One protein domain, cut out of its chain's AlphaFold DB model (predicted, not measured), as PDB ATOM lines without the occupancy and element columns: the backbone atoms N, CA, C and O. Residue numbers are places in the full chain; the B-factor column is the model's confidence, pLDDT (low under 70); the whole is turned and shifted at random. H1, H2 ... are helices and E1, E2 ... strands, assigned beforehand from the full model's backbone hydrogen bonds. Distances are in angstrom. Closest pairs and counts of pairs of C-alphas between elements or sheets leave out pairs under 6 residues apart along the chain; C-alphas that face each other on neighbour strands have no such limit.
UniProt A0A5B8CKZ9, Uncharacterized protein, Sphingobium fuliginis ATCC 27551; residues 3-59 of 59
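What this domain is: This is residues 3 to 59 of the 59 residues of an uncharacterized protein of Sphingobium fuliginis ATCC 27551 (UniProt A0A5B8CKZ9). Two helices, H1 and H2, meet at a corner and spread as an open V, with a small two-stranded hairpin, E1 and E2, loosely placed along H1 on the side away from H2. The second arm of the V sticks out at residues 47 to 59, of which 47 to 57 belong to H2. The printed part has 57 residues, with two named strands followed by two named helices; the sheet, E1 - E2, is antiparallel, and the class is mostly helix. The whole is loose, with a radius of gyration of the C-alphas of 13.5 A, and flat, spanning 42 by 29 by 13 A.

Where its parts are: E1 is residues 3 to 5, beginning at C-alpha 3 (-29.431, 14.371, -15.895). E2 is residues 11 to 15, 11.8 A long. H1 is residues 21 to 37, 24.4 A long, beginning at C-alpha 21 (-38.699, 4.741, -16.424). H2 is residues 39 to 57, 26.7 A long, ending at C-alpha 57 (-55.894, 13.158, -34.357).

How they stand to each other: E1 and E2 form an antiparallel hairpin at 151 degrees, with N 4 and O 13 within hydrogen-bond range at 2.9 A. The closest C-alphas of E2 and H1 are those of Ile 12 and Tyr 31, 7.1 A apart. E1 and H1 are only just apart, at 8.2 A. H1 and H2 touch only at the corner, where the closest C-alphas, of Gly 34 and Gly 42, are 4.9 A apart. H1 and H2 stand at a steep tilt of 54 degrees, opposite ways. H2 is apart from E1 and E2. In H1 and H2 every O i to N i+4 pair is within hydrogen-bond range.

The domain as a whole: The two C-alphas farthest apart, of Glu 8 and Ala 59, are 43.5 A apart. The printed part has no cut, and its three links are tight. Mean pLDDT of the printed part is 78.9; residues 37 to 43, 45 to 46 and 56 to 59 are under 70.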
ATOM      1  N   VAL A   3     -30.243  14.100 -14.703       91.12
ATOM      2  CA  VAL A   3     -29.431  14.371 -15.895       91.12
ATOM      3  C   VAL A   3     -29.236  13.062 -16.646       91.12
ATOM      4  O   VAL A   3     -28.786  12.082 -16.052       91.12
ATOM      5  N   LEU A   4     -29.577  13.044 -17.934       90.06
ATOM      6  CA  LEU A   4     -29.272  11.924 -18.814       90.06
ATOM      7  C   LEU A   4     -27.971  12.202 -19.543       90.06
ATOM      8  O   LEU A   4     -27.794  13.261 -20.151       90.06
ATOM      9  N   ILE A   5     -27.098  11.210 -19.500       90.56
ATOM     10  CA  ILE A   5     -25.817  11.197 -20.192       90.56
ATOM     11  C   ILE A   5     -25.725   9.943 -21.056       90.56
ATOM     12  O   ILE A   5     -26.335   8.924 -20.728       90.56
ATOM     13  N   ASP A   6     -25.006  10.019 -22.169       84.94
ATOM     14  CA  ASP A   6     -24.708   8.846 -22.990       84.94
ATOM     15  C   ASP A   6     -23.579   7.997 -22.379       84.94
ATOM     16  O   ASP A   6     -23.016   8.328 -21.332       84.94
ATOM     17  N   ASP A   7     -23.237   6.901 -23.055       83.06
ATOM     18  CA  ASP A   7     -22.190   5.973 -22.615       83.06
ATOM     19  C   ASP A   7     -20.777   6.598 -22.629       83.06
ATOM     20  O   ASP A   7     -19.870   6.102 -21.962       83.06
ATOM     21  N   GLU A   8     -20.576   7.705 -23.351       87.88
ATOM     22  CA  GLU A   8     -19.336   8.494 -23.370       87.88
ATOM     23  C   GLU A   8     -19.336   9.607 -22.300       87.88
ATOM     24  O   GLU A   8     -18.374  10.369 -22.183       87.88
ATOM     25  N   GLY A   9     -20.408   9.719 -21.509       86.00
ATOM     26  CA  GLY A   9     -20.592  10.762 -20.502       86.00
ATOM     27  C   GLY A   9     -21.037  12.113 -21.071       86.00
ATOM     28  O   GLY A   9     -21.005  13.119 -20.358       86.00
ATOM     29  N   ARG A  10     -21.456  12.177 -22.340       86.00
ATOM     30  CA  ARG A  10     -21.971  13.398 -22.971       86.00
ATOM     31  C   ARG A  10     -23.394  13.667 -22.517       86.00
ATOM     32  O   ARG A  10     -24.232  12.772 -22.455       86.00
ATOM     33  N   PHE A  11     -23.679  14.933 -22.247       86.94
ATOM     34  CA  PHE A  11     -25.012  15.388 -21.880       86.94
ATOM     35  C   PHE A  11     -26.025  15.139 -23.007       86.94
ATOM     36  O   PHE A  11     -25.796  15.539 -24.149       86.94
ATOM     37  N   ILE A  12     -27.158  14.526 -22.658       87.44
ATOM     38  CA  ILE A  12     -28.304  14.334 -23.553       87.44
ATOM     39  C   ILE A  12     -29.380  15.380 -23.246       87.44
ATOM     40  O   ILE A  12     -29.736  16.174 -24.111       87.44
ATOM     41  N   THR A  13     -29.929  15.355 -22.026       89.12
ATOM     42  CA  THR A  13     -31.005  16.255 -21.580       89.12
ATOM     43  C   THR A  13     -31.189  16.192 -20.062       89.12
ATOM     44  O   THR A  13     -30.725  15.264 -19.397       89.12
ATOM     45  N   GLU A  14     -31.942  17.144 -19.515       92.19
ATOM     46  CA  GLU A  14     -32.456  17.106 -18.145       92.19
ATOM     47  C   GLU A  14     -33.923  16.668 -18.136       92.19
ATOM     48  O   GLU A  14     -34.707  17.070 -18.997       92.19
ATOM     49  N   LEU A  15     -34.301  15.850 -17.153       86.62
ATOM     50  CA  LEU A  15     -35.679  15.429 -16.915       86.62
ATOM     51  C   LEU A  15     -36.123  15.751 -15.477       86.62
ATOM     52  O   LEU A  15     -35.307  15.780 -14.544       86.62
ATOM     53  N   PRO A  16     -37.433  15.959 -15.250       90.88
ATOM     54  CA  PRO A  16     -37.995  16.022 -13.905       90.88
ATOM     55  C   PRO A  16     -37.710  14.735 -13.121       90.88
ATOM     56  O   PRO A  16     -37.721  13.650 -13.686       90.88
ATOM     57  N   LEU A  17     -37.533  14.825 -11.798       87.88
ATOM     58  CA  LEU A  17     -37.319  13.630 -10.956       87.88
ATOM     59  C   LEU A  17     -38.514  12.669 -10.950       87.88
ATOM     60  O   LEU A  17     -38.338  11.485 -10.708       87.88
ATOM     61  N   ALA A  18     -39.716  13.184 -11.213       92.75
ATOM     62  CA  ALA A  18     -40.947  12.401 -11.266       92.75
ATOM     63  C   ALA A  18     -41.163  11.688 -12.618       92.75
ATOM     64  O   ALA A  18     -42.236  11.137 -12.850       92.75
ATOM     65  N   VAL A  19     -40.191  11.741 -13.536       91.94
ATOM     66  CA  VAL A  19     -40.298  11.089 -14.844       91.94
ATOM     67  C   VAL A  19     -40.319   9.563 -14.686       91.94
ATOM     68  O   VAL A  19     -39.571   9.009 -13.882       91.94
ATOM     69  N   SER A  20     -41.177   8.872 -15.439       92.94
ATOM     70  CA  SER A  20     -41.238   7.407 -15.386       92.94
ATOM     71  C   SER A  20     -40.041   6.765 -16.093       92.94
ATOM     72  O   SER A  20     -39.423   7.364 -16.979       92.94
ATOM     73  N   CYS A  21     -39.743   5.510 -15.749       89.19
ATOM     74  CA  CYS A  21     -38.699   4.741 -16.424       89.19
ATOM     75  C   CYS A  21     -38.971   4.592 -17.931       89.19
ATOM     76  O   CYS A  21     -38.024   4.646 -18.716       89.19
ATOM     77  N   GLU A  22     -40.234   4.462 -18.363       89.56
ATOM     78  CA  GLU A  22     -40.549   4.389 -19.799       89.56
ATOM     79  C   GLU A  22     -40.184   5.684 -20.533       89.56
ATOM     80  O   GLU A  22     -39.671   5.641 -21.650       89.56
ATOM     81  N   MET A  23     -40.401   6.839 -19.902       86.81
ATOM     82  CA  MET A  23     -40.051   8.141 -20.473       86.81
ATOM     83  C   MET A  23     -38.531   8.341 -20.566       86.81
ATOM     84  O   MET A  23     -38.045   8.882 -21.558       86.81
ATOM     85  N   VAL A  24     -37.769   7.849 -19.583       85.19
ATOM     86  CA  VAL A  24     -36.294   7.824 -19.634       85.19
ATOM     87  C   VAL A  24     -35.813   6.942 -20.790       85.19
ATOM     88  O   VAL A  24     -34.969   7.363 -21.582       85.19
ATOM     89  N   ALA A  25     -36.385   5.744 -20.943       84.19
ATOM     90  CA  ALA A  25     -36.050   4.837 -22.041       84.19
ATOM     91  C   ALA A  25     -36.392   5.440 -23.416       84.19
ATOM     92  O   ALA A  25     -35.621   5.305 -24.370       84.19
ATOM     93  N   LEU A  26     -37.516   6.158 -23.517       86.69
ATOM     94  CA  LEU A  26     -37.898   6.883 -24.727       86.69
ATOM     95  C   LEU A  26     -36.878   7.976 -25.075       86.69
ATOM     96  O   LEU A  26     -36.487   8.083 -26.237       86.69
ATOM     97  N   ALA A  27     -36.411   8.746 -24.088       85.38
ATOM     98  CA  ALA A  27     -35.397   9.780 -24.293       85.38
ATOM     99  C   ALA A  27     -34.080   9.194 -24.843       85.38
ATOM    100  O   ALA A  27     -33.566   9.694 -25.845       85.38
ATOM    101  N   TYR A  28     -33.589   8.084 -24.276       81.94
ATOM    102  CA  TYR A  28     -32.416   7.371 -24.808       81.94
ATOM    103  C   TYR A  28     -32.643   6.843 -26.228       81.94
ATOM    104  O   TYR A  28     -31.765   6.963 -27.083       81.94
ATOM    105  N   SER A  29     -33.827   6.291 -26.512       82.69
ATOM    106  CA  SER A  29     -34.172   5.791 -27.848       82.69
ATOM    107  C   SER A  29     -34.145   6.902 -28.902       82.69
ATOM    108  O   SER A  29     -33.620   6.713 -30.002       82.69
ATOM    109  N   LEU A  30     -34.683   8.077 -28.567       82.69
ATOM    110  CA  LEU A  30     -34.677   9.246 -29.445       82.69
ATOM    111  C   LEU A  30     -33.262   9.788 -29.661       82.69
ATOM    112  O   LEU A  30     -32.892  10.051 -30.806       82.69
ATOM    113  N   TYR A  31     -32.457   9.879 -28.599       81.94
ATOM    114  CA  TYR A  31     -31.051  10.270 -28.698       81.94
ATOM    115  C   TYR A  31     -30.263   9.322 -29.611       81.94
ATOM    116  O   TYR A  31     -29.657   9.770 -30.582       81.94
ATOM    117  N   GLY A  32     -30.347   8.008 -29.378       78.69
ATOM    118  CA  GLY A  32     -29.652   7.008 -30.192       78.69
ATOM    119  C   GLY A  32     -30.055   7.060 -31.669       78.69
ATOM    120  O   GLY A  32     -29.202   6.933 -32.549       78.69
ATOM    121  N   ARG A  33     -31.333   7.327 -31.972       77.50
ATOM    122  CA  ARG A  33     -31.792   7.558 -33.354       77.50
ATOM    123  C   ARG A  33     -31.188   8.826 -33.952       77.50
ATOM    124  O   ARG A  33     -30.720   8.785 -35.085       77.50
ATOM    125  N   GLY A  34     -31.157   9.926 -33.202       75.31
ATOM    126  CA  GLY A  34     -30.525  11.175 -33.632       75.31
ATOM    127  C   GLY A  34     -29.027  11.019 -33.909       75.31
ATOM    128  O   GLY A  34     -28.539  11.521 -34.917       75.31
ATOM    129  N   VAL A  35     -28.307  10.264 -33.075       75.00
ATOM    130  CA  VAL A  35     -26.885   9.946 -33.289       75.00
ATOM    131  C   VAL A  35     -26.698   9.058 -34.521       75.00
ATOM    132  O   VAL A  35     -25.856   9.352 -35.364       75.00
ATOM    133  N   THR A  36     -27.513   8.009 -34.668       73.56
ATOM    134  CA  THR A  36     -27.377   7.020 -35.756       73.56
ATOM    135  C   THR A  36     -27.690   7.605 -37.134       73.56
ATOM    136  O   THR A  36     -27.019   7.278 -38.110       73.56
ATOM    137  N   PHE A  37     -28.707   8.464 -37.235       67.06
ATOM    138  CA  PHE A  37     -29.157   9.032 -38.513       67.06
ATOM    139  C   PHE A  37     -28.614  10.446 -38.781       67.06
ATOM    140  O   PHE A  37     -28.832  10.989 -39.861       67.06
ATOM    141  N   GLY A  38     -27.888  11.034 -37.826       68.06
ATOM    142  CA  GLY A  38     -27.493  12.439 -37.828       68.06
ATOM    143  C   GLY A  38     -28.618  13.337 -37.303       68.06
ATOM    144  O   GLY A  38     -29.762  13.253 -37.754       68.06
ATOM    145  N   VAL A  39     -28.280  14.227 -36.361       63.72
ATOM    146  CA  VAL A  39     -29.243  15.019 -35.567       63.72
ATOM    147  C   VAL A  39     -30.272  15.736 -36.445       63.72
ATOM    148  O   VAL A  39     -31.466  15.616 -36.200       63.72
ATOM    149  N   ARG A  40     -29.833  16.381 -37.533       65.12
ATOM    150  CA  ARG A  40     -30.721  17.118 -38.452       65.12
ATOM    151  C   ARG A  40     -31.707  16.221 -39.205       65.12
ATOM    152  O   ARG A  40     -32.869  16.577 -39.348       65.12
ATOM    153  N   VAL A  41     -31.265  15.048 -39.660       64.31
ATOM    154  CA  VAL A  41     -32.132  14.100 -40.385       64.31
ATOM    155  C   VAL A  41     -33.131  13.453 -39.419       64.31
ATOM    156  O   VAL A  41     -34.295  13.249 -39.768       64.31
ATOM    157  N   GLY A  42     -32.698  13.174 -38.184       65.62
ATOM    158  CA  GLY A  42     -33.558  12.674 -37.114       65.62
ATOM    159  C   GLY A  42     -34.620  13.684 -36.667       65.62
ATOM    160  O   GLY A  42     -35.781  13.306 -36.500       65.62
ATOM    161  N   GLU A  43     -34.251  14.960 -36.519       65.81
ATOM    162  CA  GLU A  43     -35.173  16.053 -36.182       65.81
ATOM    163  C   GLU A  43     -36.239  16.252 -37.262       65.81
ATOM    164  O   GLU A  43     -37.430  16.281 -36.941       65.81
ATOM    165  N   ASP A  44     -35.842  16.318 -38.535       70.75
ATOM    166  CA  ASP A  44     -36.779  16.480 -39.652       70.75
ATOM    167  C   ASP A  44     -37.789  15.321 -39.711       70.75
ATOM    168  O   ASP A  44     -38.999  15.539 -39.854       70.75
ATOM    169  N   ALA A  45     -37.322  14.082 -39.520       66.25
ATOM    170  CA  ALA A  45     -38.178  12.898 -39.489       66.25
ATOM    171  C   ALA A  45     -39.123  12.876 -38.269       66.25
ATOM    172  O   ALA A  45     -40.299  12.514 -38.396       66.25
ATOM    173  N   ALA A  46     -38.645  13.279 -37.086       68.62
ATOM    174  CA  ALA A  46     -39.460  13.362 -35.875       68.62
ATOM    175  C   ALA A  46     -40.552  14.437 -36.000       68.62
ATOM    176  O   ALA A  46     -41.717  14.174 -35.689       68.62
ATOM    177  N   TRP A  47     -40.208  15.613 -36.534       71.38
ATOM    178  CA  TRP A  47     -41.163  16.686 -36.807       71.38
ATOM    179  C   TRP A  47     -42.213  16.283 -37.840       71.38
ATOM    180  O   TRP A  47     -43.395  16.581 -37.654       71.38
ATOM    181  N   ALA A  48     -41.820  15.583 -38.907       74.25
ATOM    182  CA  ALA A  48     -42.763  15.047 -39.886       74.25
ATOM    183  C   ALA A  48     -43.769  14.082 -39.231       74.25
ATOM    184  O   ALA A  48     -44.975  14.204 -39.449       74.25
ATOM    185  N   LYS A  49     -43.294  13.178 -38.364       75.44
ATOM    186  CA  LYS A  49     -44.155  12.229 -37.647       75.44
ATOM    187  C   LYS A  49     -45.098  12.916 -36.657       75.44
ATOM    188  O   LYS A  49     -46.266  12.545 -36.586       75.44
ATOM    189  N   LEU A  50     -44.628  13.921 -35.921       75.75
ATOM    190  CA  LEU A  50     -45.470  14.678 -34.991       75.75
ATOM    191  C   LEU A  50     -46.588  15.426 -35.728       75.75
ATOM    192  O   LEU A  50     -47.744  15.336 -35.324       75.75
ATOM    193  N   ARG A  51     -46.265  16.108 -36.836       80.50
ATOM    194  CA  ARG A  51     -47.273  16.783 -37.673       80.50
ATOM    195  C   ARG A  51     -48.318  15.802 -38.194       80.50
ATOM    196  O   ARG A  51     -49.502  16.115 -38.149       80.50
ATOM    197  N   PHE A  52     -47.888  14.619 -38.636       80.44
ATOM    198  CA  PHE A  52     -48.805  13.561 -39.050       80.44
ATOM    199  C   PHE A  52     -49.734  13.129 -37.910       80.44
ATOM    200  O   PHE A  52     -50.936  13.067 -38.112       80.44
ATOM    201  N   LEU A  53     -49.205  12.872 -36.710       77.25
ATOM    202  CA  LEU A  53     -50.014  12.433 -35.566       77.25
ATOM    203  C   LEU A  53     -51.009  13.502 -35.100       77.25
ATOM    204  O   LEU A  53     -52.153  13.171 -34.808       77.25
ATOM    205  N   ILE A  54     -50.604  14.775 -35.073       80.69
ATOM    206  CA  ILE A  54     -51.504  15.895 -34.757       80.69
ATOM    207  C   ILE A  54     -52.598  16.015 -35.825       80.69
ATOM    208  O   ILE A  54     -53.769  16.152 -35.486       80.69
ATOM    209  N   GLY A  55     -52.232  15.930 -37.108       73.94
ATOM    210  CA  GLY A  55     -53.187  15.993 -38.217       73.94
ATOM    211  C   GLY A  55     -54.149  14.803 -38.258       73.94
ATOM    212  O   GLY A  55     -55.327  14.988 -38.530       73.94
ATOM    213  N   ALA A  56     -53.674  13.598 -37.940       63.31
ATOM    214  CA  ALA A  56     -54.491  12.388 -37.866       63.31
ATOM    215  C   ALA A  56     -55.433  12.380 -36.653       63.31
ATOM    216  O   ALA A  56     -56.514  11.814 -36.734       63.31
ATOM    217  N   ALA A  57     -55.043  13.008 -35.539       57.75
ATOM    218  CA  ALA A  57     -55.894  13.158 -34.357       57.75
ATOM    219  C   ALA A  57     -56.977  14.243 -34.516       57.75
ATOM    220  O   ALA A  57     -57.891  14.313 -33.697       57.75
ATOM    221  N   ALA A  58     -56.861  15.098 -35.537       57.56
ATOM    222  CA  ALA A  58     -57.805  16.172 -35.841       57.56
ATOM    223  C   ALA A  58     -58.846  15.800 -36.922       57.56
ATOM    224  O   ALA A  58     -59.639  16.663 -37.300       57.56
ATOM    225  N   ALA A  59     -58.819  14.560 -37.428       50.34
ATOM    226  CA  ALA A  59     -59.705  14.032 -38.468       50.34
ATOM    227  C   ALA A  59     -60.784  13.098 -37.901       50.34
ATOM    228  O   ALA A  59     -60.497  12.395 -36.906       50.34
TER     229      ALA A  59